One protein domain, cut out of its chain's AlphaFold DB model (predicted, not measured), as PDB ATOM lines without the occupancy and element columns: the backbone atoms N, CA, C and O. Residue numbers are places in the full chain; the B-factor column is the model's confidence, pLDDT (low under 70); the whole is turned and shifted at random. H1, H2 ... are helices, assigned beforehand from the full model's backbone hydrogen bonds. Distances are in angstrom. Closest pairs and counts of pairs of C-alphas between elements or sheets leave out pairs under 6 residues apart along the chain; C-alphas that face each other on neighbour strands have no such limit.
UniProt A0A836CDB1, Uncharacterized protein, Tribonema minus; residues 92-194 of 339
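AT A GLANCE: This is residues 92 to 194 of the 339 residues of an uncharacterized protein of Tribonema minus (UniProt A0A836CDB1). A flat slab of helices has H5 at its middle: H6 folds back along H5 as a hairpin, and H1 packs on H5 at its first residues and runs away from it. A second helical hairpin, H2 and H3, covers these two, H2 packing on H1 and H3 on H5, while short H4 joins H3 to H5. The 103 printed residues hold six named helices, H1 to H6 in chain order, and no named strand: all helix, with mostly crossed packing. The whole is compact, with a radius of gyration of the C-alphas of 13.4 A and spans of 40 by 37 by 18 A.

HOW THE PARTS SIT: H1, residues 96 to 110, touches H2, residues 116 to 125, at a steep tilt of 47 degrees, opposite ways; their closest C-alphas, Val 103 and Tyr 123, are 6.3 A apart. H2 forms a hairpin with H3, residues 129 to 137, their closest C-alphas, Val 124 and Arg 132, 5.9 A apart. H4, residues 139 to 144, touches no helix. The hub is H5, residues 150 to 165. With residues 96 to 100 alone, H1 touches H5, the closest C-alphas being Pro 96 and Glu 157, 5.8 A apart. H3 touches H5 at Ser 131 and Trp 160, their closest C-alphas, 5.5 A apart. H6, residues 176 to 194, forms a hairpin with H5 at a shallow tilt of 23 degrees, the closest C-alphas, Ile 159 and Ala 178, 5.5 A apart. H1 and H6 are apart. Each O i to N i+4 pair is within hydrogen-bond range in H1, H2, H3, H4 and H6, and 9 of 12 are in H5.

IN THESE COORDINATES: H1 begins at C-alpha 96 (132.971, 143.722, 119.768) and is 20.8 A long. H2 is 14.0 A, H3 12.2 A, H4 8.5 A and H5 22.0 A long. H6 is 27.9 A long and ends at C-alpha 194 (157.354, 152.832, 121.604).

THE WHOLE: The C-alphas farthest apart, Gly 111 and Asn 174, are 39.9 A apart. The printed part has no cut and no long link. Mean pLDDT of the printed part is 74.2; residues 141, 145 to 146 and 164 to 194 are under 70.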
ATOM      1  N   SER A  92     121.849 141.265 119.577       82.38
ATOM      2  CA  SER A  92     122.231 140.099 120.383       82.38
ATOM      3  C   SER A  92     123.246 139.228 119.631       82.38
ATOM      4  O   SER A  92     123.185 139.112 118.409       82.38
ATOM      5  N   GLY A  93     124.208 138.652 120.352       81.38
ATOM      6  CA  GLY A  93     125.286 137.837 119.776       81.38
ATOM      7  C   GLY A  93     126.361 138.601 118.985       81.38
ATOM      8  O   GLY A  93     127.382 138.006 118.650       81.38
ATOM      9  N   THR A  94     126.205 139.902 118.704       84.31
ATOM     10  CA  THR A  94     127.212 140.666 117.947       84.31
ATOM     11  C   THR A  94     128.494 140.882 118.760       84.31
ATOM     12  O   THR A  94     128.479 141.484 119.843       84.31
ATOM     13  N   GLY A  95     129.618 140.410 118.210       83.75
ATOM     14  CA  GLY A  95     130.952 140.575 118.786       83.75
ATOM     15  C   GLY A  95     131.445 142.033 118.787       83.75
ATOM     16  O   GLY A  95     130.902 142.882 118.077       83.75
ATOM     17  N   PRO A  96     132.491 142.354 119.570       82.38
ATOM     18  CA  PRO A  96     132.971 143.722 119.768       82.38
ATOM     19  C   PRO A  96     133.567 144.342 118.499       82.38
ATOM     20  O   PRO A  96     133.466 145.556 118.334       82.38
ATOM     21  N   LEU A  97     134.145 143.532 117.605       84.88
ATOM     22  CA  LEU A  97     134.668 143.963 116.304       84.88
ATOM     23  C   LEU A  97     133.542 144.380 115.349       84.88
ATOM     24  O   LEU A  97     133.566 145.482 114.806       84.88
ATOM     25  N   ASP A  98     132.525 143.534 115.183       89.06
ATOM     26  CA  ASP A  98     131.400 143.820 114.284       89.06
ATOM     27  C   ASP A  98     130.485 144.914 114.835       89.06
ATOM     28  O   ASP A  98     129.995 145.749 114.079       89.06
ATOM     29  N   TRP A  99     130.344 145.005 116.161       91.75
ATOM     30  CA  TRP A  99     129.709 146.160 116.794       91.75
ATOM     31  C   TRP A  99     130.476 147.460 116.509       91.75
ATOM     32  O   TRP A  99     129.858 148.473 116.190       91.75
ATOM     33  N   ALA A 100     131.812 147.446 116.556       88.12
ATOM     34  CA  ALA A 100     132.609 148.628 116.232       88.12
ATOM     35  C   ALA A 100     132.483 149.037 114.756       88.12
ATOM     36  O   ALA A 100     132.376 150.229 114.478       88.12
ATOM     37  N   ARG A 101     132.428 148.067 113.828       88.81
ATOM     38  CA  ARG A 101     132.131 148.307 112.401       88.81
ATOM     39  C   ARG A 101     130.769 148.985 112.228       88.81
ATOM     40  O   ARG A 101     130.704 150.070 111.665       88.81
ATOM     41  N   LEU A 102     129.707 148.415 112.805       92.94
ATOM     42  CA  LEU A 102     128.348 148.975 112.738       92.94
ATOM     43  C   LEU A 102     128.262 150.405 113.298       92.94
ATOM     44  O   LEU A 102     127.571 151.247 112.727       92.94
ATOM     45  N   VAL A 103     128.969 150.700 114.396       92.50
ATOM     46  CA  VAL A 103     129.038 152.057 114.970       92.50
ATOM     47  C   VAL A 103     129.828 153.013 114.075       92.50
ATOM     48  O   VAL A 103     129.400 154.151 113.891       92.50
ATOM     49  N   HIS A 104     130.954 152.568 113.515       88.62
ATOM     50  CA  HIS A 104     131.784 153.366 112.613       88.62
ATOM     51  C   HIS A 104     131.047 153.723 111.320       88.62
ATOM     52  O   HIS A 104     131.008 154.890 110.937       88.62
ATOM     53  N   ASP A 105     130.421 152.743 110.671       90.75
ATOM     54  CA  ASP A 105     129.734 152.955 109.398       90.75
ATOM     55  C   ASP A 105     128.485 153.825 109.589       90.75
ATOM     56  O   ASP A 105     128.288 154.782 108.844       90.75
ATOM     57  N   ALA A 106     127.716 153.617 110.666       91.94
ATOM     58  CA  ALA A 106     126.613 154.511 111.017       91.94
ATOM     59  C   ALA A 106     127.079 155.947 111.348       91.94
ATOM     60  O   ALA A 106     126.359 156.899 111.048       91.94
ATOM     61  N   ALA A 107     128.270 156.126 111.934       89.06
ATOM     62  CA  ALA A 107     128.852 157.450 112.165       89.06
ATOM     63  C   ALA A 107     129.330 158.110 110.863       89.06
ATOM     64  O   ALA A 107     129.127 159.306 110.659       89.06
ATOM     65  N   ARG A 108     129.940 157.340 109.956       88.75
ATOM     66  CA  ARG A 108     130.367 157.813 108.632       88.75
ATOM     67  C   ARG A 108     129.166 158.257 107.803       88.75
ATOM     68  O   ARG A 108     129.188 159.352 107.252       88.75
ATOM     69  N   ASP A 109     128.107 157.455 107.778       84.25
ATOM     70  CA  ASP A 109     126.884 157.745 107.027       84.25
ATOM     71  C   ASP A 109     126.119 158.948 107.620       84.25
ATOM     72  O   ASP A 109     125.484 159.708 106.889       84.25
ATOM     73  N   ALA A 110     126.226 159.181 108.935       85.44
ATOM     74  CA  ALA A 110     125.763 160.414 109.579       85.44
ATOM     75  C   ALA A 110     126.650 161.639 109.263       85.44
ATOM     76  O   ALA A 110     126.179 162.772 109.346       85.44
ATOM     77  N   GLY A 111     127.910 161.436 108.868       84.12
ATOM     78  CA  GLY A 111     128.902 162.499 108.688       84.12
ATOM     79  C   GLY A 111     129.580 162.940 109.992       84.12
ATOM     80  O   GLY A 111     130.013 164.083 110.091       84.12
ATOM     81  N   CYS A 112     129.646 162.061 110.997       85.81
ATOM     82  CA  CYS A 112     130.234 162.327 112.313       85.81
ATOM     83  C   CYS A 112     131.366 161.355 112.712       85.81
ATOM     84  O   CYS A 112     131.787 161.368 113.868       85.81
ATOM     85  N   ALA A 113     131.890 160.546 111.781       82.38
ATOM     86  CA  ALA A 113     133.000 159.614 112.035       82.38
ATOM     87  C   ALA A 113     134.259 160.294 112.610       82.38
ATOM     88  O   ALA A 113     134.900 159.737 113.501       82.38
ATOM     89  N   ASP A 114     134.565 161.518 112.166       77.06
ATOM     90  CA  ASP A 114     135.697 162.311 112.666       77.06
ATOM     91  C   ASP A 114     135.496 162.788 114.117       77.06
ATOM     92  O   ASP A 114     136.465 163.058 114.832       77.06
ATOM     93  N   ASN A 115     134.248 162.831 114.609       83.94
ATOM     94  CA  ASN A 115     133.948 163.055 116.024       83.94
ATOM     95  C   ASN A 115     134.165 161.756 116.811       83.94
ATOM     96  O   ASN A 115     133.243 161.105 117.311       83.94
ATOM     97  N   LEU A 116     135.434 161.381 116.934       81.25
ATOM     98  CA  LEU A 116     135.868 160.138 117.553       81.25
ATOM     99  C   LEU A 116     135.366 159.974 118.999       81.25
ATOM    100  O   LEU A 116     135.094 158.853 119.431       81.25
ATOM    101  N   GLN A 117     135.183 161.070 119.742       82.56
ATOM    102  CA  GLN A 117     134.603 161.036 121.086       82.56
ATOM    103  C   GLN A 117     133.149 160.535 121.060       82.56
ATOM    104  O   GLN A 117     132.791 159.650 121.839       82.56
ATOM    105  N   LEU A 118     132.327 161.038 120.131       83.12
ATOM    106  CA  LEU A 118     130.948 160.584 119.929       83.12
ATOM    107  C   LEU A 118     130.898 159.105 119.512       83.12
ATOM    108  O   LEU A 118     130.133 158.330 120.092       83.12
ATOM    109  N   VAL A 119     131.754 158.694 118.568       86.00
ATOM    110  CA  VAL A 119     131.868 157.299 118.097       86.00
ATOM    111  C   VAL A 119     132.229 156.352 119.251       86.00
ATOM    112  O   VAL A 119     131.587 155.316 119.430       86.00
ATOM    113  N   ARG A 120     133.198 156.724 120.100       86.69
ATOM    114  CA  ARG A 120     133.596 155.948 121.289       86.69
ATOM    115  C   ARG A 120     132.495 155.854 122.334       86.69
ATOM    116  O   ARG A 120     132.199 154.759 122.806       86.69
ATOM    117  N   VAL A 121     131.866 156.979 122.683       86.81
ATOM    118  CA  VAL A 121     130.747 156.999 123.638       86.81
ATOM    119  C   VAL A 121     129.611 156.113 123.133       86.81
ATOM    120  O   VAL A 121     129.060 155.334 123.910       86.81
ATOM    121  N   LYS A 122     129.305 156.152 121.829       90.38
ATOM    122  CA  LYS A 122     128.310 155.273 121.209       90.38
ATOM    123  C   LYS A 122     128.705 153.797 121.301       90.38
ATOM    124  O   LYS A 122     127.882 152.986 121.724       90.38
ATOM    125  N   TYR A 123     129.946 153.452 120.965       89.94
ATOM    126  CA  TYR A 123     130.461 152.085 121.057       89.94
ATOM    127  C   TYR A 123     130.351 151.526 122.484       89.94
ATOM    128  O   TYR A 123     129.689 150.506 122.703       89.94
ATOM    129  N   VAL A 124     130.919 152.233 123.466       87.56
ATOM    130  CA  VAL A 124     130.972 151.799 124.871       87.56
ATOM    131  C   VAL A 124     129.576 151.753 125.505       87.56
ATOM    132  O   VAL A 124     129.266 150.793 126.212       87.56
ATOM    133  N   ARG A 125     128.679 152.709 125.201       88.94
ATOM    134  CA  ARG A 125     127.302 152.765 125.750       88.94
ATOM    135  C   ARG A 125     126.458 151.516 125.455       88.94
ATOM    136  O   ARG A 125     125.490 151.286 126.177       88.94
ATOM    137  N   HIS A 126     126.817 150.701 124.461       87.56
ATOM    138  CA  HIS A 126     126.112 149.453 124.127       87.56
ATOM    139  C   HIS A 126     126.971 148.178 124.253       87.56
ATOM    140  O   HIS A 126     126.503 147.098 123.892       87.56
ATOM    141  N   LEU A 127     128.173 148.264 124.838       85.75
ATOM    142  CA  LEU A 127     128.866 147.084 125.376       85.75
ATOM    143  C   LEU A 127     128.049 146.448 126.527       85.75
ATOM    144  O   LEU A 127     127.225 147.148 127.133       85.75
ATOM    145  N   PRO A 128     128.260 145.159 126.859       84.06
ATOM    146  CA  PRO A 128     127.581 144.496 127.980       84.06
ATOM    147  C   PRO A 128     127.827 145.174 129.333       84.06
ATOM    148  O   PRO A 128     128.816 145.894 129.452       84.06
ATOM    149  N   PRO A 129     127.005 144.933 130.374       84.56
ATOM    150  CA  PRO A 129     127.138 145.608 131.668       84.56
ATOM    151  C   PRO A 129     128.552 145.543 132.263       84.56
ATOM    152  O   PRO A 129     129.121 146.594 132.564       84.56
ATOM    153  N   CYS A 130     129.152 144.350 132.358       79.69
ATOM    154  CA  CYS A 130     130.493 144.199 132.927       79.69
ATOM    155  C   CYS A 130     131.573 144.813 132.027       79.69
ATOM    156  O   CYS A 130     132.321 145.678 132.475       79.69
ATOM    157  N   SER A 131     131.622 144.459 130.736       82.88
ATOM    158  CA  SER A 131     132.639 144.996 129.815       82.88
ATOM    159  C   SER A 131     132.535 146.526 129.676       82.88
ATOM    160  O   SER A 131     133.550 147.209 129.596       82.88
ATOM    161  N   ARG A 132     131.320 147.092 129.735       86.19
ATOM    162  CA  ARG A 132     131.072 148.541 129.790       86.19
ATOM    163  C   ARG A 132     131.604 149.163 131.074       86.19
ATOM    164  O   ARG A 132     132.211 150.225 130.982       86.19
ATOM    165  N   LYS A 133     131.375 148.551 132.243       84.94
ATOM    166  CA  LYS A 133     131.885 149.037 133.538       84.94
ATOM    167  C   LYS A 133     133.410 149.145 133.503       84.94
ATOM    168  O   LYS A 133     133.935 150.226 133.748       84.94
ATOM    169  N   GLU A 134     134.097 148.070 133.116       81.88
ATOM    170  CA  GLU A 134     135.565 148.027 133.060       81.88
ATOM    171  C   GLU A 134     136.128 149.020 132.024       81.88
ATOM    172  O   GLU A 134     136.949 149.870 132.368       81.88
ATOM    173  N   VAL A 135     135.620 149.013 130.781       81.19
ATOM    174  CA  VAL A 135     136.063 149.957 129.734       81.19
ATOM    175  C   VAL A 135     135.761 151.413 130.114       81.19
ATOM    176  O   VAL A 135     136.565 152.297 129.824       81.19
ATOM    177  N   SER A 136     134.651 151.696 130.805       83.56
ATOM    178  CA  SER A 136     134.348 153.053 131.297       83.56
ATOM    179  C   SER A 136     135.239 153.466 132.474       83.56
ATOM    180  O   SER A 136     135.547 154.647 132.609       83.56
ATOM    181  N   GLY A 137     135.696 152.514 133.297       80.62
ATOM    182  CA  GLY A 137     136.696 152.755 134.341       80.62
ATOM    183  C   GLY A 137     138.040 153.219 133.770       80.62
ATOM    184  O   GLY A 137     138.696 154.075 134.355       80.62
ATOM    185  N   MET A 138     138.403 152.747 132.573       73.94
ATOM    186  CA  MET A 138     139.608 153.170 131.846       73.94
ATOM    187  C   MET A 138     139.473 154.515 131.107       73.94
ATOM    188  O   MET A 138     140.381 154.880 130.360       73.94
ATOM    189  N   LYS A 139     138.357 155.246 131.255       78.69
ATOM    190  CA  LYS A 139     138.060 156.431 130.428       78.69
ATOM    191  C   LYS A 139     139.182 157.474 130.431       78.69
ATOM    192  O   LYS A 139     139.499 158.001 129.374       78.69
ATOM    193  N   SER A 140     139.823 157.740 131.568       75.75
ATOM    194  CA  SER A 140     140.965 158.666 131.642       75.75
ATOM    195  C   SER A 140     142.148 158.228 130.769       75.75
ATOM    196  O   SER A 140     142.760 159.067 130.108       75.75
ATOM    197  N   THR A 141     142.436 156.922 130.712       68.62
ATOM    198  CA  THR A 141     143.479 156.352 129.851       68.62
ATOM    199  C   THR A 141     143.125 156.528 128.378       68.62
ATOM    200  O   THR A 141     143.951 157.019 127.624       68.62
ATOM    201  N   TRP A 142     141.908 156.199 127.927       71.50
ATOM    202  CA  TRP A 142     141.589 156.277 126.491       71.50
ATOM    203  C   TRP A 142     141.067 157.638 125.996       71.50
ATOM    204  O   TRP A 142     141.136 157.894 124.797       71.50
ATOM    205  N   ASP A 143     140.639 158.553 126.867       70.88
ATOM    206  CA  ASP A 143     140.434 159.966 126.499       70.88
ATOM    207  C   ASP A 143     141.771 160.694 126.238       70.88
ATOM    208  O   ASP A 143     141.788 161.678 125.502       70.88
ATOM    209  N   THR A 144     142.888 160.215 126.807       70.88
ATOM    210  CA  THR A 144     144.228 160.822 126.646       70.88
ATOM    211  C   THR A 144     145.148 160.038 125.708       70.88
ATOM    212  O   THR A 144     145.813 160.629 124.859       70.88
ATOM    213  N   GLU A 145     145.193 158.711 125.823       67.94
ATOM    214  CA  GLU A 145     146.090 157.869 125.033       67.94
ATOM    215  C   GLU A 145     145.466 157.420 123.717       67.94
ATOM    216  O   GLU A 145     146.119 157.533 122.684       67.94
ATOM    217  N   ALA A 146     144.232 156.911 123.701       69.00
ATOM    218  CA  ALA A 146     143.665 156.363 122.473       69.00
ATOM    219  C   ALA A 146     143.437 157.478 121.436       69.00
ATOM    220  O   ALA A 146     142.804 158.496 121.713       69.00
ATOM    221  N   THR A 147     143.844 157.239 120.191       72.94
ATOM    222  CA  THR A 147     143.810 158.199 119.065       72.94
ATOM    223  C   THR A 147     142.883 157.797 117.917       72.94
ATOM    224  O   THR A 147     142.611 158.601 117.035       72.94
ATOM    225  N   SER A 148     142.375 156.567 117.926       77.25
ATOM    226  CA  SER A 148     141.476 156.003 116.914       77.25
ATOM    227  C   SER A 148     140.317 155.235 117.564       77.25
ATOM    228  O   SER A 148     140.222 155.162 118.795       77.25
ATOM    229  N   LEU A 149     139.418 154.660 116.757       75.88
ATOM    230  CA  LEU A 149     138.462 153.659 117.246       75.88
ATOM    231  C   LEU A 149     139.153 152.305 117.477       75.88
ATOM    232  O   LEU A 149     138.836 151.627 118.448       75.88
ATOM    233  N   ALA A 150     140.135 151.944 116.640       76.44
ATOM    234  CA  ALA A 150     140.892 150.697 116.758       76.44
ATOM    235  C   ALA A 150     141.598 150.566 118.117       76.44
ATOM    236  O   ALA A 150     141.525 149.511 118.737       76.44
ATOM    237  N   ASP A 151     142.172 151.659 118.629       74.94
ATOM    238  CA  ASP A 151     142.776 151.710 119.968       74.94
ATOM    239  C   ASP A 151     141.771 151.326 121.079       74.94
ATOM    240  O   ASP A 151     142.138 150.678 122.055       74.94
ATOM    241  N   VAL A 152     140.487 151.678 120.926       74.12
ATOM    242  CA  VAL A 152     139.420 151.350 121.895       74.12
ATOM    243  C   VAL A 152     138.869 149.935 121.686       74.12
ATOM    244  O   VAL A 152     138.511 149.278 122.661       74.12
ATOM    245  N   ILE A 153     138.856 149.423 120.449       80.50
ATOM    246  CA  ILE A 153     138.558 148.008 120.165       80.50
ATOM    247  C   ILE A 153     139.610 147.108 120.826       80.50
ATOM    248  O   ILE A 153     139.241 146.145 121.492       80.50
ATOM    249  N   LEU A 154     140.898 147.450 120.693       76.81
ATOM    250  CA  LEU A 154     142.008 146.699 121.290       76.81
ATOM    251  C   LEU A 154     141.878 146.579 122.816       76.81
ATOM    252  O   LEU A 154     142.231 145.541 123.356       76.81
ATOM    253  N   VAL A 155     141.316 147.589 123.496       71.94
ATOM    254  CA  VAL A 155     140.969 147.531 124.931       71.94
ATOM    255  C   VAL A 155     139.709 146.704 125.191       71.94
ATOM    256  O   VAL A 155     139.687 145.850 126.078       71.94
ATOM    257  N   ALA A 156     138.632 146.967 124.453       78.06
ATOM    258  CA  ALA A 156     137.321 146.397 124.742       78.06
ATOM    259  C   ALA A 156     137.210 144.906 124.385       78.06
ATOM    260  O   ALA A 156     136.472 144.178 125.051       78.06
ATOM    261  N   GLU A 157     137.923 144.433 123.360       82.50
ATOM    262  CA  GLU A 157     137.827 143.048 122.904       82.50
ATOM    263  C   GLU A 157     138.401 142.026 123.907       82.50
ATOM    264  O   GLU A 157     137.674 141.078 124.211       82.50
ATOM    265  N   PRO A 158     139.614 142.170 124.480       73.94
ATOM    266  CA  PRO A 158     140.116 141.254 125.509       73.94
ATOM    267  C   PRO A 158     139.212 141.203 126.747       73.94
ATOM    268  O   PRO A 158     138.892 140.118 127.232       73.94
ATOM    269  N   ILE A 159     138.733 142.366 127.207       74.69
ATOM    270  CA  ILE A 159     137.805 142.488 128.341       74.69
ATOM    271  C   ILE A 159     136.483 141.769 128.036       74.69
ATOM    272  O   ILE A 159     135.963 141.034 128.880       74.69
ATOM    273  N   TRP A 160     135.941 141.934 126.826       79.62
ATOM    274  CA  TRP A 160     134.740 141.224 126.391       79.62
ATOM    275  C   TRP A 160     134.967 139.711 126.264       79.62
ATOM    276  O   TRP A 160     134.182 138.936 126.802       79.62
ATOM    277  N   ARG A 161     136.057 139.276 125.615       78.38
ATOM    278  CA  ARG A 161     136.400 137.851 125.468       78.38
ATOM    279  C   ARG A 161     136.540 137.168 126.831       78.38
ATOM    280  O   ARG A 161     136.055 136.053 126.980       78.38
ATOM    281  N   ALA A 162     137.142 137.834 127.820       71.00
ATOM    282  CA  ALA A 162     137.202 137.344 129.195       71.00
ATOM    283  C   ALA A 162     135.803 137.275 129.836       71.00
ATOM    284  O   ALA A 162     135.347 136.195 130.201       71.00
ATOM    285  N   THR A 163     135.087 138.406 129.904       70.31
ATOM    286  CA  THR A 163     133.780 138.485 130.591       70.31
ATOM    287  C   THR A 163     132.693 137.590 129.986       70.31
ATOM    288  O   THR A 163     131.802 137.157 130.713       70.31
ATOM    289  N   ASN A 164     132.770 137.269 128.691       66.44
ATOM    290  CA  ASN A 164     131.780 136.432 128.015       66.44
ATOM    291  C   ASN A 164     132.163 134.935 127.974       66.44
ATOM    292  O   ASN A 164     131.277 134.084 127.930       66.44
ATOM    293  N   LYS A 165     133.460 134.583 128.052       63.38
ATOM    294  CA  LYS A 165     133.912 133.179 128.178       63.38
ATOM    295  C   LYS A 165     133.401 132.534 129.469       63.38
ATOM    296  O   LYS A 165     133.034 131.363 129.461       63.38
ATOM    297  N   ASP A 166     133.351 133.307 130.549       53.53
ATOM    298  CA  ASP A 166     132.951 132.828 131.875       53.53
ATOM    299  C   ASP A 166     131.414 132.762 132.054       53.53
ATOM    300  O   ASP A 166     130.933 132.466 133.146       53.53
ATOM    301  N   ALA A 167     130.633 133.061 131.000       52.25
ATOM    302  CA  ALA A 167     129.158 133.082 130.943       52.25
ATOM    303  C   ALA A 167     128.438 133.973 131.989       52.25
ATOM    304  O   ALA A 167     127.209 134.014 132.048       52.25
ATOM    305  N   ARG A 168     129.191 134.735 132.789       55.50
ATOM    306  CA  ARG A 168     128.725 135.603 133.882       55.50
ATOM    307  C   ARG A 168     128.575 137.070 133.456       55.50
ATOM    308  O   ARG A 168     128.920 137.977 134.206       55.50
ATOM    309  N   GLU A 169     128.013 137.332 132.273       57.59
ATOM    310  CA  GLU A 169     127.828 138.705 131.742       57.59
ATOM    311  C   GLU A 169     126.894 139.585 132.625       57.59
ATOM    312  O   GLU A 169     126.834 140.806 132.459       57.59
ATOM    313  N   SER A 170     126.199 138.969 133.594       57.12
ATOM    314  CA  SER A 170     125.358 139.584 134.633       57.12
ATOM    315  C   SER A 170     126.021 139.746 136.014       57.12
ATOM    316  O   SER A 170     125.521 140.524 136.825       57.12
ATOM    317  N   ASP A 171     127.118 139.039 136.306       58.88
ATOM    318  CA  ASP A 171     127.704 138.904 137.650       58.88
ATOM    319  C   ASP A 171     129.112 139.521 137.696       58.88
ATOM    320  O   ASP A 171     130.139 138.848 137.790       58.88
ATOM    321  N   CYS A 172     129.157 140.854 137.615       58.84
ATOM    322  CA  CYS A 172     130.391 141.650 137.560       58.84
ATOM    323  C   CYS A 172     131.143 141.750 138.911       58.84
ATOM    324  O   CYS A 172     131.828 142.750 139.159       58.84
ATOM    325  N   SER A 173     130.964 140.769 139.801       60.25
ATOM    326  CA  SER A 173     131.584 140.680 141.129       60.25
ATOM    327  C   SER A 173     133.010 140.115 141.059       60.25
ATOM    328  O   SER A 173     133.934 140.678 141.645       60.25
ATOM    329  N   ASN A 174     133.217 139.068 140.257       53.94
ATOM    330  CA  ASN A 174     134.509 138.415 140.036       53.94
ATOM    331  C   ASN A 174     135.376 139.184 139.017       53.94
ATOM    332  O   ASN A 174     135.642 138.713 137.913       53.94
ATOM    333  N   GLN A 175     135.824 140.393 139.376       51.06
ATOM    334  CA  GLN A 175     136.575 141.280 138.468       51.06
ATOM    335  C   GLN A 175     137.980 140.771 138.074       51.06
ATOM    336  O   GLN A 175     138.555 141.269 137.105       51.06
ATOM    337  N   THR A 176     138.534 139.778 138.778       51.53
ATOM    338  CA  THR A 176     139.946 139.351 138.694       51.53
ATOM    339  C   THR A 176     140.425 139.053 137.267       51.53
ATOM    340  O   THR A 176     141.500 139.508 136.871       51.53
ATOM    341  N   SER A 177     139.612 138.356 136.461       52.47
ATOM    342  CA  SER A 177     139.922 138.034 135.056       52.47
ATOM    343  C   SER A 177     140.023 139.285 134.171       52.47
ATOM    344  O   SER A 177     140.868 139.354 133.276       52.47
ATOM    345  N   ALA A 178     139.177 140.291 134.419       50.81
ATOM    346  CA  ALA A 178     139.139 141.523 133.635       50.81
ATOM    347  C   ALA A 178     140.295 142.467 133.995       50.81
ATOM    348  O   ALA A 178     140.918 143.028 133.097       50.81
ATOM    349  N   THR A 179     140.644 142.591 135.281       54.91
ATOM    350  CA  THR A 179     141.775 143.425 135.730       54.91
ATOM    351  C   THR A 179     143.120 142.909 135.200       54.91
ATOM    352  O   THR A 179     143.981 143.702 134.817       54.91
ATOM    353  N   GLY A 180     143.290 141.584 135.092       55.44
ATOM    354  CA  GLY A 180     144.464 140.981 134.451       55.44
ATOM    355  C   GLY A 180     144.574 141.330 132.961       55.44
ATOM    356  O   GLY A 180     145.632 141.765 132.505       55.44
ATOM    357  N   ALA A 181     143.466 141.214 132.217       57.12
ATOM    358  CA  ALA A 181     143.397 141.616 130.808       57.12
ATOM    359  C   ALA A 181     143.603 143.132 130.607       57.12
ATOM    360  O   ALA A 181     144.211 143.545 129.620       57.12
ATOM    361  N   LEU A 182     143.151 143.964 131.552       57.06
ATOM    362  CA  LEU A 182     143.406 145.409 131.577       57.06
ATOM    363  C   LEU A 182     144.910 145.715 131.537       57.06
ATOM    364  O   LEU A 182     145.373 146.461 130.674       57.06
ATOM    365  N   SER A 183     145.660 145.114 132.467       61.78
ATOM    366  CA  SER A 183     147.087 145.384 132.673       61.78
ATOM    367  C   SER A 183     147.928 144.987 131.455       61.78
ATOM    368  O   SER A 183     148.724 145.785 130.953       61.78
ATOM    369  N   SER A 184     147.691 143.794 130.897       61.06
ATOM    370  CA  SER A 184     148.382 143.352 129.678       61.06
ATOM    371  C   SER A 184     148.039 144.215 128.459       61.06
ATOM    372  O   SER A 184     148.909 144.473 127.625       61.06
ATOM    373  N   THR A 185     146.811 144.729 128.365       59.56
ATOM    374  CA  THR A 185     146.394 145.559 127.224       59.56
ATOM    375  C   THR A 185     146.929 146.994 127.312       59.56
ATOM    376  O   THR A 185     147.345 147.550 126.295       59.56
ATOM    377  N   GLN A 186     147.035 147.579 128.513       61.56
ATOM    378  CA  GLN A 186     147.750 148.851 128.720       61.56
ATOM    379  C   GLN A 186     149.229 148.740 128.308       61.56
ATOM    380  O   GLN A 186     149.750 149.610 127.602       61.56
ATOM    381  N   GLN A 187     149.897 147.633 128.664       62.81
ATOM    382  CA  GLN A 187     151.265 147.363 128.206       62.81
ATOM    383  C   GLN A 187     151.346 147.266 126.672       62.81
ATOM    384  O   GLN A 187     152.232 147.872 126.072       62.81
ATOM    385  N   GLN A 188     150.408 146.576 126.012       60.75
ATOM    386  CA  GLN A 188     150.384 146.468 124.544       60.75
ATOM    387  C   GLN A 188     150.186 147.818 123.830       60.75
ATOM    388  O   GLN A 188     150.826 148.053 122.802       60.75
ATOM    389  N   ILE A 189     149.368 148.727 124.370       58.69
ATOM    390  CA  ILE A 189     149.204 150.099 123.846       58.69
ATOM    391  C   ILE A 189     150.511 150.892 123.971       58.69
ATOM    392  O   ILE A 189     150.970 151.491 122.993       58.69
ATOM    393  N   SER A 190     151.150 150.830 125.143       60.16
ATOM    394  CA  SER A 190     152.443 151.477 125.403       60.16
ATOM    395  C   SER A 190     153.531 150.969 124.441       60.16
ATOM    396  O   SER A 190     154.197 151.758 123.764       60.16
ATOM    397  N   LEU A 191     153.657 149.645 124.303       54.53
ATOM    398  CA  LEU A 191     154.637 148.989 123.427       54.53
ATOM    399  C   LEU A 191     154.413 149.325 121.942       54.53
ATOM    400  O   LEU A 191     155.364 149.647 121.227       54.53
ATOM    401  N   SER A 192     153.156 149.331 121.487       57.12
ATOM    402  CA  SER A 192     152.789 149.644 120.095       57.12
ATOM    403  C   SER A 192     153.164 151.074 119.683       57.12
ATOM    404  O   SER A 192     153.394 151.346 118.500       57.12
ATOM    405  N   ARG A 193     153.254 151.997 120.649       54.31
ATOM    406  CA  ARG A 193     153.726 153.374 120.438       54.31
ATOM    407  C   ARG A 193     155.239 153.524 120.543       54.31
ATOM    408  O   ARG A 193     155.810 154.215 119.699       54.31
ATOM    409  N   GLY A 194     155.889 152.842 121.487       48.69
ATOM    410  CA  GLY A 194     157.354 152.832 121.604       48.69
ATOM    411  C   GLY A 194     158.037 152.436 120.287       48.69
ATOM    412  O   GLY A 194     158.903 153.158 119.788       48.69
TER     413      GLY A 194